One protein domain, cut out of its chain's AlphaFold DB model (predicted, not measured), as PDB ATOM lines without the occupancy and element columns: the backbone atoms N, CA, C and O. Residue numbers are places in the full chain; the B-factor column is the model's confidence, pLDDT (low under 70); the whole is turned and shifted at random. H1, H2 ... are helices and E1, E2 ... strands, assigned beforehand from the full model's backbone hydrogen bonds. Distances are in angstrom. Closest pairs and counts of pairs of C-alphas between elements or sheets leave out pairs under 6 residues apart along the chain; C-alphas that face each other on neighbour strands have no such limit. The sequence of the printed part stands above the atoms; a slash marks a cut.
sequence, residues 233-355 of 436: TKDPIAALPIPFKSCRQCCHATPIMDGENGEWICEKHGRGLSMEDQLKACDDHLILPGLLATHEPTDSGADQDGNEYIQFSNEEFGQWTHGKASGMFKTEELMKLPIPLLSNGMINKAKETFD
ATOM      1  N   THR A 233      36.778  49.649  23.258       68.69
ATOM      2  CA  THR A 233      36.156  50.525  22.258       68.69
ATOM      3  C   THR A 233      34.646  50.483  22.465       68.69
ATOM      4  O   THR A 233      34.120  49.491  22.966       68.69
ATOM      5  N   LYS A 234      33.950  51.571  22.118       58.22
ATOM      6  CA  LYS A 234      32.484  51.663  22.238       58.22
ATOM      7  C   LYS A 234      31.746  50.798  21.218       58.22
ATOM      8  O   LYS A 234      30.596  50.458  21.443       58.22
ATOM      9  N   ASP A 235      32.417  50.453  20.124       58.75
ATOM     10  CA  ASP A 235      31.899  49.563  19.087       58.75
ATOM     11  C   ASP A 235      32.976  48.514  18.760       58.75
ATOM     12  O   ASP A 235      33.725  48.654  17.787       58.75
ATOM     13  N   PRO A 236      33.215  47.545  19.663       61.84
ATOM     14  CA  PRO A 236      34.198  46.505  19.420       61.84
ATOM     15  C   PRO A 236      33.661  45.537  18.383       61.84
ATOM     16  O   PRO A 236      32.626  44.931  18.609       61.84
ATOM     17  N   ILE A 237      34.427  45.292  17.321       68.88
ATOM     18  CA  ILE A 237      34.194  44.133  16.444       68.88
ATOM     19  C   ILE A 237      34.254  42.834  17.275       68.88
ATOM     20  O   ILE A 237      33.525  41.890  16.999       68.88
ATOM     21  N   ALA A 238      35.084  42.818  18.324       82.62
ATOM     22  CA  ALA A 238      35.256  41.703  19.246       82.62
ATOM     23  C   ALA A 238      35.507  42.187  20.681       82.62
ATOM     24  O   ALA A 238      36.215  43.176  20.893       82.62
ATOM     25  N   ALA A 239      34.978  41.468  21.668       85.88
ATOM     26  CA  ALA A 239      35.186  41.721  23.089       85.88
ATOM     27  C   ALA A 239      36.649  41.521  23.501       85.88
ATOM     28  O   ALA A 239      37.146  42.229  24.375       85.88
ATOM     29  N   LEU A 240      37.347  40.604  22.827       91.56
ATOM     30  CA  LEU A 240      38.767  40.340  23.002       91.56
ATOM     31  C   LEU A 240      39.515  40.560  21.672       91.56
ATOM     32  O   LEU A 240      39.693  39.615  20.901       91.56
ATOM     33  N   PRO A 241      39.962  41.795  21.374       90.00
ATOM     34  CA  PRO A 241      40.611  42.140  20.109       90.00
ATOM     35  C   PRO A 241      42.096  41.731  20.102       90.00
ATOM     36  O   PRO A 241      42.995  42.574  20.085       90.00
ATOM     37  N   ILE A 242      42.353  40.424  20.143       91.75
ATOM     38  CA  ILE A 242      43.688  39.817  20.036       91.75
ATOM     39  C   ILE A 242      43.875  39.171  18.655       91.75
ATOM     40  O   ILE A 242      42.901  38.728  18.047       91.75
ATOM     41  N   PRO A 243      45.114  39.081  18.138       89.19
ATOM     42  CA  PRO A 243      45.351  38.580  16.784       89.19
ATOM     43  C   PRO A 243      45.123  37.067  16.640       89.19
ATOM     44  O   PRO A 243      44.814  36.603  15.547       89.19
ATOM     45  N   PHE A 244      45.321  36.294  17.710       90.75
ATOM     46  CA  PHE A 244      45.118  34.843  17.758       90.75
ATOM     47  C   PHE A 244      45.052  34.367  19.219       90.75
ATOM     48  O   PHE A 244      45.635  35.010  20.097       90.75
ATOM     49  N   LYS A 245      44.374  33.236  19.473       94.56
ATOM     50  CA  LYS A 245      44.374  32.546  20.775       94.56
ATOM     51  C   LYS A 245      45.767  31.974  21.057       94.56
ATOM     52  O   LYS A 245      46.409  31.444  20.156       94.56
ATOM     53  N   SER A 246      46.243  32.077  22.294       96.44
ATOM     54  CA  SER A 246      47.550  31.558  22.699       96.44
ATOM     55  C   SER A 246      47.577  31.222  24.184       96.44
ATOM     56  O   SER A 246      47.115  32.023  24.988       96.44
ATOM     57  N   CYS A 247      48.235  30.124  24.581       97.75
ATOM     58  CA  CYS A 247      48.395  29.754  25.994       97.75
ATOM     59  C   CYS A 247      48.971  30.894  26.832       97.75
ATOM     60  O   CYS A 247      48.642  30.997  28.001       97.75
ATOM     61  N   ARG A 248      49.791  31.787  26.266       96.75
ATOM     62  CA  ARG A 248      50.336  32.922  27.031       96.75
ATOM     63  C   ARG A 248      49.259  33.869  27.568       96.75
ATOM     64  O   ARG A 248      49.533  34.598  28.513       96.75
ATOM     65  N   GLN A 249      48.061  33.845  26.995       97.50
ATOM     66  CA  GLN A 249      46.894  34.625  27.410       97.50
ATOM     67  C   GLN A 249      46.056  33.889  28.463       97.50
ATOM     68  O   GLN A 249      45.050  34.436  28.901       97.50
ATOM     69  N   CYS A 250      46.444  32.667  28.841       98.25
ATOM     70  CA  CYS A 250      45.698  31.787  29.729       98.25
ATOM     71  C   CYS A 250      46.108  31.965  31.198       98.25
ATOM     72  O   CYS A 250      47.293  32.109  31.504       98.25
ATOM     73  N   CYS A 251      45.146  31.851  32.114       97.75
ATOM     74  CA  CYS A 251      45.346  31.796  33.563       97.75
ATOM     75  C   CYS A 251      46.230  30.628  34.011       97.75
ATOM     76  O   CYS A 251      46.894  30.723  35.036       97.75
ATOM     77  N   HIS A 252      46.244  29.538  33.246       97.94
ATOM     78  CA  HIS A 252      46.990  28.328  33.585       97.94
ATOM     79  C   HIS A 252      48.414  28.311  33.030       97.94
ATOM     80  O   HIS A 252      49.121  27.330  33.243       97.94
ATOM     81  N   ALA A 253      48.826  29.321  32.262       98.06
ATOM     82  CA  ALA A 253      50.156  29.352  31.676       98.06
ATOM     83  C   ALA A 253      51.101  30.231  32.498       98.06
ATOM     84  O   ALA A 253      50.902  31.447  32.606       98.06
ATOM     85  N   THR A 254      52.174  29.618  32.990       97.94
ATOM     86  CA  THR A 254      53.201  30.278  33.800       97.94
ATOM     87  C   THR A 254      54.531  30.277  33.039       97.94
ATOM     88  O   THR A 254      54.943  29.225  32.539       97.94
ATOM     89  N   PRO A 255      55.228  31.423  32.915       97.56
ATOM     90  CA  PRO A 255      56.590  31.439  32.397       97.56
ATOM     91  C   PRO A 255      57.553  30.820  33.419       97.56
ATOM     92  O   PRO A 255      57.543  31.182  34.594       97.56
ATOM     93  N   ILE A 256      58.413  29.913  32.963       97.06
ATOM     94  CA  ILE A 256      59.470  29.300  33.774       97.06
ATOM     95  C   ILE A 256      60.652  30.274  33.822       97.06
ATOM     96  O   ILE A 256      61.194  30.650  32.782       97.06
ATOM     97  N   MET A 257      61.021  30.724  35.024       95.88
ATOM     98  CA  MET A 257      62.005  31.802  35.226       95.88
ATOM     99  C   MET A 257      63.429  31.306  35.498       95.88
ATOM    100  O   MET A 257      64.372  32.088  35.378       95.88
ATOM    101  N   ASP A 258      63.574  30.038  35.869       93.25
ATOM    102  CA  ASP A 258      64.824  29.323  36.141       93.25
ATOM    103  C   ASP A 258      65.316  28.477  34.951       93.25
ATOM    104  O   ASP A 258      66.368  27.851  35.041       93.25
ATOM    105  N   GLY A 259      64.587  28.495  33.829       91.25
ATOM    106  CA  GLY A 259      65.004  27.886  32.565       91.25
ATOM    107  C   GLY A 259      66.000  28.742  31.772       91.25
ATOM    108  O   GLY A 259      66.496  29.765  32.241       91.25
ATOM    109  N   GLU A 260      66.273  28.348  30.528       89.31
ATOM    110  CA  GLU A 260      67.224  29.066  29.651       89.31
ATOM    111  C   GLU A 260      66.612  29.500  28.310       89.31
ATOM    112  O   GLU A 260      67.137  30.393  27.640       89.31
ATOM    113  N   ASN A 261      65.476  28.906  27.928       91.12
ATOM    114  CA  ASN A 261      64.935  28.981  26.567       91.12
ATOM    115  C   ASN A 261      63.560  29.665  26.471       91.12
ATOM    116  O   ASN A 261      62.830  29.463  25.492       91.12
ATOM    117  N   GLY A 262      63.192  30.474  27.472       94.69
ATOM    118  CA  GLY A 262      61.910  31.177  27.510       94.69
ATOM    119  C   GLY A 262      60.747  30.195  27.628       94.69
ATOM    120  O   GLY A 262      59.760  30.279  26.892       94.69
ATOM    121  N   GLU A 263      60.908  29.206  28.501       96.12
ATOM    122  CA  GLU A 263      60.002  28.071  28.640       96.12
ATOM    123  C   GLU A 263      58.724  28.453  29.393       96.12
ATOM    124  O   GLU A 263      58.688  29.397  30.184       96.12
ATOM    125  N   TRP A 264      57.655  27.710  29.124       97.88
ATOM    126  CA  TRP A 264      56.344  27.894  29.740       97.88
ATOM    127  C   TRP A 264      55.796  26.546  30.189       97.88
ATOM    128  O   TRP A 264      56.015  25.533  29.521       97.88
ATOM    129  N   ILE A 265      55.030  26.553  31.273       98.00
ATOM    130  CA  ILE A 265      54.281  25.399  31.768       98.00
ATOM    131  C   ILE A 265      52.786  25.704  31.737       98.00
ATOM    132  O   ILE A 265      52.362  26.834  31.972       98.00
ATOM    133  N   CYS A 266      51.984  24.692  31.415       98.44
ATOM    134  CA  CYS A 266      50.558  24.701  31.682       98.44
ATOM    135  C   CYS A 266      50.312  24.005  33.019       98.44
ATOM    136  O   CYS A 266      50.416  22.781  33.098       98.44
ATOM    137  N   GLU A 267      49.963  24.777  34.043       97.81
ATOM    138  CA  GLU A 267      49.712  24.284  35.402       97.81
ATOM    139  C   GLU A 267      48.516  23.326  35.438       97.81
ATOM    140  O   GLU A 267      48.556  22.298  36.106       97.81
ATOM    141  N   LYS A 268      47.474  23.601  34.637       96.38
ATOM    142  CA  LYS A 268      46.270  22.756  34.538       96.38
ATOM    143  C   LYS A 268      46.580  21.332  34.079       96.38
ATOM    144  O   LYS A 268      45.978  20.379  34.561       96.38
ATOM    145  N   HIS A 269      47.505  21.189  33.133       96.75
ATOM    146  CA  HIS A 269      47.868  19.897  32.549       96.75
ATOM    147  C   HIS A 269      49.210  19.357  33.060       96.75
ATOM    148  O   HIS A 269      49.640  18.300  32.606       96.75
ATOM    149  N   GLY A 270      49.888  20.082  33.958       97.38
ATOM    150  CA  GLY A 270      51.184  19.701  34.520       97.38
ATOM    151  C   GLY A 270      52.266  19.435  33.468       97.38
ATOM    152  O   GLY A 270      53.059  18.509  33.636       97.38
ATOM    153  N   ARG A 271      52.283  20.186  32.355       97.62
ATOM    154  CA  ARG A 271      53.203  19.929  31.229       97.62
ATOM    155  C   ARG A 271      53.833  21.191  30.653       97.62
ATOM    156  O   ARG A 271      53.197  22.242  30.597       97.62
ATOM    157  N   GLY A 272      55.054  21.052  30.137       97.31
ATOM    158  CA  GLY A 272      55.715  22.092  29.350       97.31
ATOM    159  C   GLY A 272      54.963  22.415  28.052       97.31
ATOM    160  O   GLY A 272      54.269  21.565  27.482       97.31
ATOM    161  N   LEU A 273      55.106  23.656  27.589       96.75
ATOM    162  CA  LEU A 273      54.447  24.188  26.401       96.75
ATOM    163  C   LEU A 273      55.476  24.534  25.319       96.75
ATOM    164  O   LEU A 273      56.185  25.541  25.419       96.75
ATOM    165  N   SER A 274      55.513  23.745  24.243       94.81
ATOM    166  CA  SER A 274      56.252  24.122  23.033       94.81
ATOM    167  C   SER A 274      55.651  25.386  22.397       94.81
ATOM    168  O   SER A 274      54.527  25.773  22.706       94.81
ATOM    169  N   MET A 275      56.367  26.050  21.484       91.44
ATOM    170  CA  MET A 275      55.786  27.199  20.767       91.44
ATOM    171  C   MET A 275      54.531  26.786  19.977       91.44
ATOM    172  O   MET A 275      53.564  27.536  19.935       91.44
ATOM    173  N   GLU A 276      54.509  25.580  19.408       93.00
ATOM    174  CA  GLU A 276      53.327  25.053  18.719       93.00
ATOM    175  C   GLU A 276      52.150  24.853  19.686       93.00
ATOM    176  O   GLU A 276      51.048  25.317  19.404       93.00
ATOM    177  N   ASP A 277      52.394  24.264  20.864       95.12
ATOM    178  CA  ASP A 277      51.374  24.149  21.917       95.12
ATOM    179  C   ASP A 277      50.833  25.518  22.333       95.12
ATOM    180  O   ASP A 277      49.625  25.684  22.505       95.12
ATOM    181  N   GLN A 278      51.725  26.502  22.492       95.25
ATOM    182  CA  GLN A 278      51.351  27.857  22.882       95.25
ATOM    183  C   GLN A 278      50.429  28.495  21.847       95.25
ATOM    184  O   GLN A 278      49.452  29.115  22.246       95.25
ATOM    185  N   LEU A 279      50.711  28.340  20.552       92.81
ATOM    186  CA  LEU A 279      49.910  28.932  19.474       92.81
ATOM    187  C   LEU A 279      48.612  28.175  19.193       92.81
ATOM    188  O   LEU A 279      47.648  28.779  18.736       92.81
ATOM    189  N   LYS A 280      48.576  26.868  19.461       93.69
ATOM    190  CA  LYS A 280      47.353  26.073  19.342       93.69
ATOM    191  C   LYS A 280      46.382  26.382  20.483       93.69
ATOM    192  O   LYS A 280      45.194  26.577  20.237       93.69
ATOM    193  N   ALA A 281      46.912  26.459  21.706       96.62
ATOM    194  CA  ALA A 281      46.161  26.474  22.958       96.62
ATOM    195  C   ALA A 281      45.194  25.280  23.124       96.62
ATOM    196  O   ALA A 281      44.758  24.647  22.166       96.62
ATOM    197  N   CYS A 282      44.907  24.908  24.371       95.81
ATOM    198  CA  CYS A 282      43.986  23.810  24.674       95.81
ATOM    199  C   CYS A 282      42.535  24.305  24.778       95.81
ATOM    200  O   CYS A 282      42.269  25.509  24.706       95.81
ATOM    201  N   ASP A 283      41.609  23.367  24.959       94.62
ATOM    202  CA  ASP A 283      40.190  23.672  25.155       94.62
ATOM    203  C   ASP A 283      39.888  24.127  26.591       94.62
ATOM    204  O   ASP A 283      38.899  24.810  26.818       94.62
ATOM    205  N   ASP A 284      40.779  23.848  27.549       96.38
ATOM    206  CA  ASP A 284      40.754  24.374  28.926       96.38
ATOM    207  C   ASP A 284      41.280  25.821  29.030       96.38
ATOM    208  O   ASP A 284      41.726  26.275  30.082       96.38
ATOM    209  N   HIS A 285      41.301  26.562  27.921       97.94
ATOM    210  CA  HIS A 285      41.841  27.915  27.890       97.94
ATOM    211  C   HIS A 285      40.916  28.905  28.612       97.94
ATOM    212  O   HIS A 285      39.836  29.226  28.115       97.94
ATOM    213  N   LEU A 286      41.392  29.451  29.735       97.69
ATOM    214  CA  LEU A 286      40.759  30.551  30.459       97.69
ATOM    215  C   LEU A 286      41.578  31.828  30.319       97.69
ATOM    216  O   LEU A 286      42.712  31.874  30.785       97.69
ATOM    217  N   ILE A 287      41.027  32.866  29.691       97.19
ATOM    218  CA  ILE A 287      41.737  34.133  29.485       97.19
ATOM    219  C   ILE A 287      42.116  34.798  30.811       97.19
ATOM    220  O   ILE A 287      41.343  34.803  31.767       97.19
ATOM    221  N   LEU A 288      43.284  35.439  30.839       97.62
ATOM    222  CA  LEU A 288      43.677  36.333  31.925       97.62
ATOM    223  C   LEU A 288      42.618  37.437  32.073       97.62
ATOM    224  O   LEU A 288      42.411  38.183  31.109       97.62
ATOM    225  N   PRO A 289      41.983  37.604  33.251       95.62
ATOM    226  CA  PRO A 289      40.869  38.537  33.414       95.62
ATOM    227  C   PRO A 289      41.196  39.970  33.001       95.62
ATOM    228  O   PRO A 289      40.396  40.621  32.336       95.62
ATOM    229  N   GLY A 290      42.416  40.432  33.297       93.56
ATOM    230  CA  GLY A 290      42.869  41.776  32.946       93.56
ATOM    231  C   GLY A 290      42.978  42.060  31.439       93.56
ATOM    232  O   GLY A 290      43.272  43.193  31.065       93.56
ATOM    233  N   LEU A 291      42.758  41.075  30.559       95.12
ATOM    234  CA  LEU A 291      42.653  41.301  29.113       95.12
ATOM    235  C   LEU A 291      41.321  41.935  28.696       95.12
ATOM    236  O   LEU A 291      41.254  42.538  27.626       95.12
ATOM    237  N   LEU A 292      40.280  41.838  29.523       92.06
ATOM    238  CA  LEU A 292      38.989  42.463  29.257       92.06
ATOM    239  C   LEU A 292      38.925  43.836  29.922       92.06
ATOM    240  O   LEU A 292      38.555  43.974  31.077       92.06
ATOM    241  N   ALA A 293      39.248  44.887  29.169       88.06
ATOM    242  CA  ALA A 293      39.296  46.250  29.705       88.06
ATOM    243  C   ALA A 293      37.942  46.818  30.174       88.06
ATOM    244  O   ALA A 293      37.924  47.875  30.803       88.06
ATOM    245  N   THR A 294      36.829  46.178  29.813       85.62
ATOM    246  CA  THR A 294      35.465  46.661  30.079       85.62
ATOM    247  C   THR A 294      34.715  45.837  31.117       85.62
ATOM    248  O   THR A 294      33.662  46.285  31.552       85.62
ATOM    249  N   HIS A 295      35.199  44.654  31.496       89.81
ATOM    250  CA  HIS A 295      34.506  43.779  32.441       89.81
ATOM    251  C   HIS A 295      35.424  43.406  33.583       89.81
ATOM    252  O   HIS A 295      36.590  43.088  33.367       89.81
ATOM    253  N   GLU A 296      34.856  43.364  34.778       92.50
ATOM    254  CA  GLU A 296      35.566  42.907  35.961       92.50
ATOM    255  C   GLU A 296      35.222  41.439  36.231       92.50
ATOM    256  O   GLU A 296      34.052  41.050  36.096       92.50
ATOM    257  N   PRO A 297      36.207  40.607  36.607       95.31
ATOM    258  CA  PRO A 297      35.932  39.262  37.087       95.31
ATOM    259  C   PRO A 297      35.202  39.341  38.435       95.31
ATOM    260  O   PRO A 297      35.669  40.008  39.359       95.31
ATOM    261  N   THR A 298      34.065  38.658  38.560       96.19
ATOM    262  CA  THR A 298      33.255  38.652  39.793       96.19
ATOM    263  C   THR A 298      33.283  37.333  40.537       96.19
ATOM    264  O   THR A 298      33.096  37.329  41.751       96.19
ATOM    265  N   ASP A 299      33.512  36.229  39.831       96.00
ATOM    266  CA  ASP A 299      33.576  34.893  40.413       96.00
ATOM    267  C   ASP A 299      34.427  33.962  39.537       96.00
ATOM    268  O   ASP A 299      34.690  34.242  38.365       96.00
ATOM    269  N   SER A 300      34.854  32.839  40.099       96.25
ATOM    270  CA  SER A 300      35.514  31.756  39.375       96.25
ATOM    271  C   SER A 300      35.263  30.438  40.084       96.25
ATOM    272  O   SER A 300      35.281  30.385  41.314       96.25
ATOM    273  N   GLY A 301      35.106  29.359  39.330       96.25
ATOM    274  CA  GLY A 301      34.844  28.049  39.908       96.25
ATOM    275  C   GLY A 301      35.051  26.933  38.905       96.25
ATOM    276  O   GLY A 301      35.690  27.123  37.872       96.25
ATOM    277  N   ALA A 302      34.496  25.769  39.218       96.00
ATOM    278  CA  ALA A 302      34.391  24.651  38.301       96.00
ATOM    279  C   ALA A 302      32.970  24.091  38.348       96.00
ATOM    280  O   ALA A 302      32.328  24.117  39.401       96.00
ATOM    281  N   ASP A 303      32.476  23.610  37.212       91.00
ATOM    282  CA  ASP A 303      31.219  22.871  37.174       91.00
ATOM    283  C   ASP A 303      31.374  21.452  37.761       91.00
ATOM    284  O   ASP A 303      32.440  21.043  38.232       91.00
ATOM    285  N   GLN A 304      30.283  20.686  37.742       89.19
ATOM    286  CA  GLN A 304      30.236  19.307  38.242       89.19
ATOM    287  C   GLN A 304      31.196  18.344  37.521       89.19
ATOM    288  O   GLN A 304      31.580  17.328  38.100       89.19
ATOM    289  N   ASP A 305      31.594  18.672  36.291       90.31
ATOM    290  CA  ASP A 305      32.506  17.882  35.464       90.31
ATOM    291  C   ASP A 305      33.962  18.377  35.596       90.31
ATOM    292  O   ASP A 305      34.875  17.844  34.962       90.31
ATOM    293  N   GLY A 306      34.206  19.376  36.456       92.19
ATOM    294  CA  GLY A 306      35.526  19.950  36.709       92.19
ATOM    295  C   GLY A 306      35.979  20.960  35.652       92.19
ATOM    296  O   GLY A 306      37.168  21.299  35.602       92.19
ATOM    297  N   ASN A 307      35.065  21.440  34.802       94.19
ATOM    298  CA  ASN A 307      35.358  22.474  33.818       94.19
ATOM    299  C   ASN A 307      35.422  23.825  34.525       94.19
ATOM    300  O   ASN A 307      34.422  24.316  35.051       94.19
ATOM    301  N   GLU A 308      36.613  24.415  34.551       97.25
ATOM    302  CA  GLU A 308      36.831  25.698  35.207       97.25
ATOM    303  C   GLU A 308      36.218  26.850  34.404       97.25
ATOM    304  O   GLU A 308      36.150  26.811  33.171       97.25
ATOM    305  N   TYR A 309      35.789  27.889  35.119       97.38
ATOM    306  CA  TYR A 309      35.175  29.074  34.541       97.38
ATOM    307  C   TYR A 309      35.556  30.356  35.280       97.38
ATOM    308  O   TYR A 309      35.947  30.340  36.450       97.38
ATOM    309  N   ILE A 310      35.372  31.484  34.595       97.56
ATOM    310  CA  ILE A 310      35.455  32.833  35.165       97.56
ATOM    311  C   ILE A 310      34.166  33.573  34.821       97.56
ATOM    312  O   ILE A 310      33.779  33.646  33.654       97.56
ATOM    313  N   GLN A 311      33.497  34.126  35.826       96.69
ATOM    314  CA  GLN A 311      32.352  35.002  35.633       96.69
ATOM    315  C   GLN A 311      32.824  36.449  35.509       96.69
ATOM    316  O   GLN A 311      33.623  36.926  36.316       96.69
ATOM    317  N   PHE A 312      32.294  37.147  34.514       95.44
ATOM    318  CA  PHE A 312      32.556  38.553  34.257       95.44
ATOM    319  C   PHE A 312      31.282  39.370  34.420       95.44
ATOM    320  O   PHE A 312      30.181  38.904  34.116       95.44
ATOM    321  N   SER A 313      31.439  40.616  34.861       92.62
ATOM    322  CA  SER A 313      30.341  41.572  34.943       92.62
ATOM    323  C   SER A 313      30.732  42.944  34.412       92.62
ATOM    324  O   SER A 313      31.889  43.364  34.490       92.62
ATOM    325  N   ASN A 314      29.743  43.647  33.879       88.12
ATOM    326  CA  ASN A 314      29.816  45.057  33.537       88.12
ATOM    327  C   ASN A 314      28.470  45.712  33.886       88.12
ATOM    328  O   ASN A 314      27.422  45.099  33.703       88.12
ATOM    329  N   GLU A 315      28.481  46.948  34.387       86.06
ATOM    330  CA  GLU A 315      27.250  47.639  34.812       86.06
ATOM    331  C   GLU A 315      26.260  47.891  33.662       86.06
ATOM    332  O   GLU A 315      25.050  47.866  33.871       86.06
ATOM    333  N   GLU A 316      26.761  48.121  32.448       83.19
ATOM    334  CA  GLU A 316      25.968  48.397  31.246       83.19
ATOM    335  C   GLU A 316      25.464  47.108  30.585       83.19
ATOM    336  O   GLU A 316      24.325  47.050  30.124       83.19
ATOM    337  N   PHE A 317      26.298  46.067  30.547       80.56
ATOM    338  CA  PHE A 317      26.007  44.852  29.786       80.56
ATOM    339  C   PHE A 317      25.580  43.667  30.651       80.56
ATOM    340  O   PHE A 317      24.999  42.735  30.120       80.56
ATOM    341  N   GLY A 318      25.770  43.685  31.966       86.00
ATOM    342  CA  GLY A 318      25.387  42.588  32.854       86.00
ATOM    343  C   GLY A 318      26.457  41.503  32.979       86.00
ATOM    344  O   GLY A 318      27.651  41.768  32.838       86.00
ATOM    345  N   GLN A 319      26.024  40.285  33.317       91.81
ATOM    346  CA  GLN A 319      26.897  39.165  33.681       91.81
ATOM    347  C   GLN A 319      26.921  38.065  32.622       91.81
ATOM    348  O   GLN A 319      25.910  37.785  31.977       91.81
ATOM    349  N   TRP A 320      28.077  37.419  32.486       92.69
ATOM    350  CA  TRP A 320      28.291  36.270  31.608       92.69
ATOM    351  C   TRP A 320      29.494  35.442  32.080       92.69
ATOM    352  O   TRP A 320      30.269  35.882  32.931       92.69
ATOM    353  N   THR A 321      29.649  34.236  31.532       95.12
ATOM    354  CA  THR A 321      30.656  33.270  31.994       95.12
ATOM    355  C   THR A 321      31.578  32.838  30.857       95.12
ATOM    356  O   THR A 321      31.121  32.476  29.773       95.12
ATOM    357  N   HIS A 322      32.884  32.863  31.112       96.44
ATOM    358  CA  HIS A 322      33.932  32.355  30.237       96.44
ATOM    359  C   HIS A 322      34.369  30.958  30.685       96.44
ATOM    360  O   HIS A 322      34.722  30.774  31.848       96.44
ATOM    361  N   GLY A 323      34.393  30.000  29.763       95.88
ATOM    362  CA  GLY A 323      34.815  28.627  30.026       95.88
ATOM    363  C   GLY A 323      34.463  27.707  28.864       95.88
ATOM    364  O   GLY A 323      33.882  28.146  27.870       95.88
ATOM    365  N   LYS A 324      34.835  26.430  28.975       93.12
ATOM    366  CA  LYS A 324      34.593  25.435  27.916       93.12
ATOM    367  C   LYS A 324      33.254  24.705  28.029       93.12
ATOM    368  O   LYS A 324      32.869  24.029  27.079       93.12
ATOM    369  N   ALA A 325      32.600  24.794  29.187       90.12
ATOM    370  CA  ALA A 325      31.357  24.085  29.458       90.12
ATOM    371  C   ALA A 325      30.174  24.685  28.687       90.12
ATOM    372  O   ALA A 325      30.212  25.835  28.237       90.12
ATOM    373  N   SER A 326      29.103  23.900  28.570       83.81
ATOM    374  CA  SER A 326      27.870  24.339  27.920       83.81
ATOM    375  C   SER A 326      27.300  25.590  28.598       83.81
ATOM    376  O   SER A 326      27.381  25.745  29.818       83.81
ATOM    377  N   GLY A 327      26.753  26.515  27.809       84.31
ATOM    378  CA  GLY A 327      26.284  27.813  28.309       84.31
ATOM    379  C   GLY A 327      27.376  28.875  28.516       84.31
ATOM    380  O   GLY A 327      27.040  30.029  28.771       84.31
ATOM    381  N   MET A 328      28.663  28.536  28.376       92.25
ATOM    382  CA  MET A 328      29.775  29.481  28.538       92.25
ATOM    383  C   MET A 328      30.329  29.965  27.190       92.25
ATOM    384  O   MET A 328      30.104  29.361  26.135       92.25
ATOM    385  N   PHE A 329      31.053  31.087  27.219       93.44
ATOM    386  CA  PHE A 329      31.750  31.628  26.053       93.44
ATOM    387  C   PHE A 329      33.200  31.154  26.016       93.44
ATOM    388  O   PHE A 329      33.956  31.404  26.956       93.44
ATOM    389  N   LYS A 330      33.619  30.537  24.909       95.19
ATOM    390  CA  LYS A 330      35.020  30.171  24.645       95.19
ATOM    391  C   LYS A 330      35.819  31.388  24.174       95.19
ATOM    392  O   LYS A 330      35.257  32.370  23.688       95.19
ATOM    393  N   THR A 331      37.149  31.340  24.274       95.31
ATOM    394  CA  THR A 331      38.022  32.463  23.876       95.31
ATOM    395  C   THR A 331      37.826  32.869  22.413       95.31
ATOM    396  O   THR A 331      37.779  34.056  22.107       95.31
ATOM    397  N   GLU A 332      37.638  31.906  21.514       92.69
ATOM    398  CA  GLU A 332      37.365  32.133  20.092       92.69
ATOM    399  C   GLU A 332      36.082  32.925  19.858       92.69
ATOM    400  O   GLU A 332      35.987  33.672  18.888       92.69
ATOM    401  N   GLU A 333      35.093  32.767  20.732       90.94
ATOM    402  CA  GLU A 333      33.832  33.497  20.651       90.94
ATOM    403  C   GLU A 333      34.024  34.933  21.139       90.94
ATOM    404  O   GLU A 333      33.542  35.862  20.495       90.94
ATOM    405  N   LEU A 334      34.820  35.143  22.195       92.25
ATOM    406  CA  LEU A 334      35.199  36.487  22.660       92.25
ATOM    407  C   LEU A 334      35.979  37.269  21.592       92.25
ATOM    408  O   LEU A 334      35.865  38.491  21.509       92.25
ATOM    409  N   MET A 335      36.748  36.568  20.757       90.94
ATOM    410  CA  MET A 335      37.480  37.140  19.622       90.94
ATOM    411  C   MET A 335      36.591  37.498  18.420       90.94
ATOM    412  O   MET A 335      37.079  38.115  17.477       90.94
ATOM    413  N   LYS A 336      35.306  37.119  18.431       84.25
ATOM    414  CA  LYS A 336      34.358  37.343  17.325       84.25
ATOM    415  C   LYS A 336      33.147  38.180  17.722       84.25
ATOM    416  O   LYS A 336      32.547  38.816  16.863       84.25
ATOM    417  N   LEU A 337      32.742  38.118  18.989       81.31
ATOM    418  CA  LEU A 337      31.524  38.760  19.458       81.31
ATOM    419  C   LEU A 337      31.800  40.153  20.016       81.31
ATOM    420  O   LEU A 337      32.660  40.286  20.887       81.31
ATOM    421  N   PRO A 338      31.025  41.175  19.625       81.62
ATOM    422  CA  PRO A 338      30.987  42.434  20.350       81.62
ATOM    423  C   PRO A 338      30.464  42.211  21.779       81.62
ATOM    424  O   PRO A 338      29.605  41.363  22.028       81.62
ATOM    425  N   ILE A 339      30.941  43.035  22.712       79.88
ATOM    426  CA  ILE A 339      30.594  42.987  24.143       79.88
ATOM    427  C   ILE A 339      29.085  42.838  24.429       79.88
ATOM    428  O   ILE A 339      28.737  41.948  25.205       79.88
ATOM    429  N   PRO A 340      28.174  43.629  23.821       78.81
ATOM    430  CA  PRO A 340      26.750  43.570  24.164       78.81
ATOM    431  C   PRO A 340      26.086  42.223  23.847       78.81
ATOM    432  O   PRO A 340      24.986  41.949  24.321       78.81
ATOM    433  N   LEU A 341      26.716  41.387  23.016       82.31
ATOM    434  CA  LEU A 341      26.189  40.068  22.672       82.31
ATOM    435  C   LEU A 341      26.553  38.985  23.694       82.31
ATOM    436  O   LEU A 341      25.891  37.952  23.709       82.31
ATOM    437  N   LEU A 342      27.527  39.226  24.577       82.44
ATOM    438  CA  LEU A 342      27.921  38.270  25.622       82.44
ATOM    439  C   LEU A 342      26.861  38.120  26.722       82.44
ATOM    440  O   LEU A 342      26.809  37.117  27.421       82.44
ATOM    441  N   SER A 343      25.983  39.106  26.864       78.12
ATOM    442  CA  SER A 343      24.888  39.104  27.833       78.12
ATOM    443  C   SER A 343      23.506  39.048  27.186       78.12
ATOM    444  O   SER A 343      22.479  39.198  27.854       78.12
ATOM    445  N   ASN A 344      23.450  38.828  25.872       78.81
ATOM    446  CA  ASN A 344      22.190  38.750  25.160       78.81
ATOM    447  C   ASN A 344      21.419  37.489  25.583       78.81
ATOM    448  O   ASN A 344      21.878  36.367  25.376       78.81
ATOM    449  N   GLY A 345      20.208  37.672  26.116       71.44
ATOM    450  CA  GLY A 345      19.400  36.569  26.641       71.44
ATOM    451  C   GLY A 345      19.064  35.479  25.617       71.44
ATOM    452  O   GLY A 345      18.972  34.317  25.995       71.44
ATOM    453  N   MET A 346      18.925  35.808  24.325       67.50
ATOM    454  CA  MET A 346      18.694  34.793  23.287       67.50
ATOM    455  C   MET A 346      19.951  33.967  23.017       67.50
ATOM    456  O   MET A 346      19.854  32.748  22.906       67.50
ATOM    457  N   ILE A 347      21.120  34.612  22.939       74.00
ATOM    458  CA  ILE A 347      22.404  33.925  22.733       74.00
ATOM    459  C   ILE A 347      22.698  33.016  23.923       74.00
ATOM    460  O   ILE A 347      22.932  31.825  23.733       74.00
ATOM    461  N   ASN A 348      22.589  33.542  25.143       73.88
ATOM    462  CA  ASN A 348      22.821  32.769  26.362       73.88
ATOM    463  C   ASN A 348      21.852  31.588  26.450       73.88
ATOM    464  O   ASN A 348      22.279  30.457  26.677       73.88
ATOM    465  N   LYS A 349      20.564  31.800  26.140       72.25
ATOM    466  CA  LYS A 349      19.589  30.707  26.141       72.25
ATOM    467  C   LYS A 349      19.886  29.653  25.080       72.25
ATOM    468  O   LYS A 349      19.699  28.466  25.348       72.25
ATOM    469  N   ALA A 350      20.342  30.060  23.897       69.06
ATOM    470  CA  ALA A 350      20.732  29.131  22.846       69.06
ATOM    471  C   ALA A 350      21.952  28.292  23.255       69.06
ATOM    472  O   ALA A 350      21.946  27.081  23.049       69.06
ATOM    473  N   LYS A 351      22.951  28.912  23.895       81.31
ATOM    474  CA  LYS A 351      24.114  28.207  24.449       81.31
ATOM    475  C   LYS A 351      23.718  27.210  25.531       81.31
ATOM    476  O   LYS A 351      24.130  26.064  25.466       81.31
ATOM    477  N   GLU A 352      22.882  27.618  26.483       76.56
ATOM    478  CA  GLU A 352      22.416  26.750  27.574       76.56
ATOM    479  C   GLU A 352      21.538  25.588  27.091       76.56
ATOM    480  O   GLU A 352      21.600  24.491  27.632       76.56
ATOM    481  N   THR A 353      20.656  25.842  26.120       73.81
ATOM    482  CA  THR A 353      19.604  24.882  25.736       73.81
ATOM    483  C   THR A 353      20.063  23.936  24.632       73.81
ATOM    484  O   THR A 353      19.611  22.794  24.579       73.81
ATOM    485  N   PHE A 354      20.926  24.412  23.732       70.81
ATOM    486  CA  PHE A 354      21.304  23.699  22.510       70.81
ATOM    487  C   PHE A 354      22.811  23.490  22.362       70.81
ATOM    488  O   PHE A 354      23.231  23.026  21.306       70.81
ATOM    489  N   ASP A 355      23.612  23.851  23.369       74.50
ATOM    490  CA  ASP A 355      25.079  23.804  23.303       74.50
ATOM    491  C   ASP A 355      25.644  24.563  22.085       74.50
ATOM    492  O   ASP A 355      26.570  24.132  21.402       74.50
TER     493      ASP A 355
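AT A GLANCE: This is residues 233 to 355 of the 436 residues of an uncharacterized protein of viral metagenome (UniProt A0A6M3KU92). Little regular structure shows here, in two lobes: the larger holds the sheet E3 - E4 - E5 with H2 and H3, the smaller the hairpin E1 and E2 with H1. The sheet is a meander, each strand the antiparallel neighbour of the one before. Of 123 printed residues, 46 are in named elements, E1 E2 H1 E3 E4 E5 H2 H3, class mixed. The whole is compact, radius of gyration of the C-alphas 15.1 A, spanning 48 by 35 by 23 A.

IN THESE COORDINATES: Find E3, residues 296 to 302, from C-alpha (35.566, 42.907, 35.961), 18.4 A long; then E4, 308 to 314, E5, 318 to 323, and H2, 331 to 334. H3, 345 to 354, ends at (21.304, 23.699, 22.510). Earlier come E1, 253 to 255, E2, 264 to 266, and H1, 275 to 280.

HOW THE PARTS SIT: Look across E3 and E4 at N 298 and O 311, and across E4 and E5 at N 312 and O 320, both 2.9 A. The closest C-alphas of E5 and H2, 322 and 331, are at 7.6 A. H3 is only just apart from E5, 8.3 A. E2 and H1 are near each other. Every O i to N i+4 pair in H1 and H3 is within hydrogen-bond range.

THE WHOLE: The printed part has no cut. Link H1 to E3 is long; pLDDT is under 70 at 233 to 237, 346 and 350.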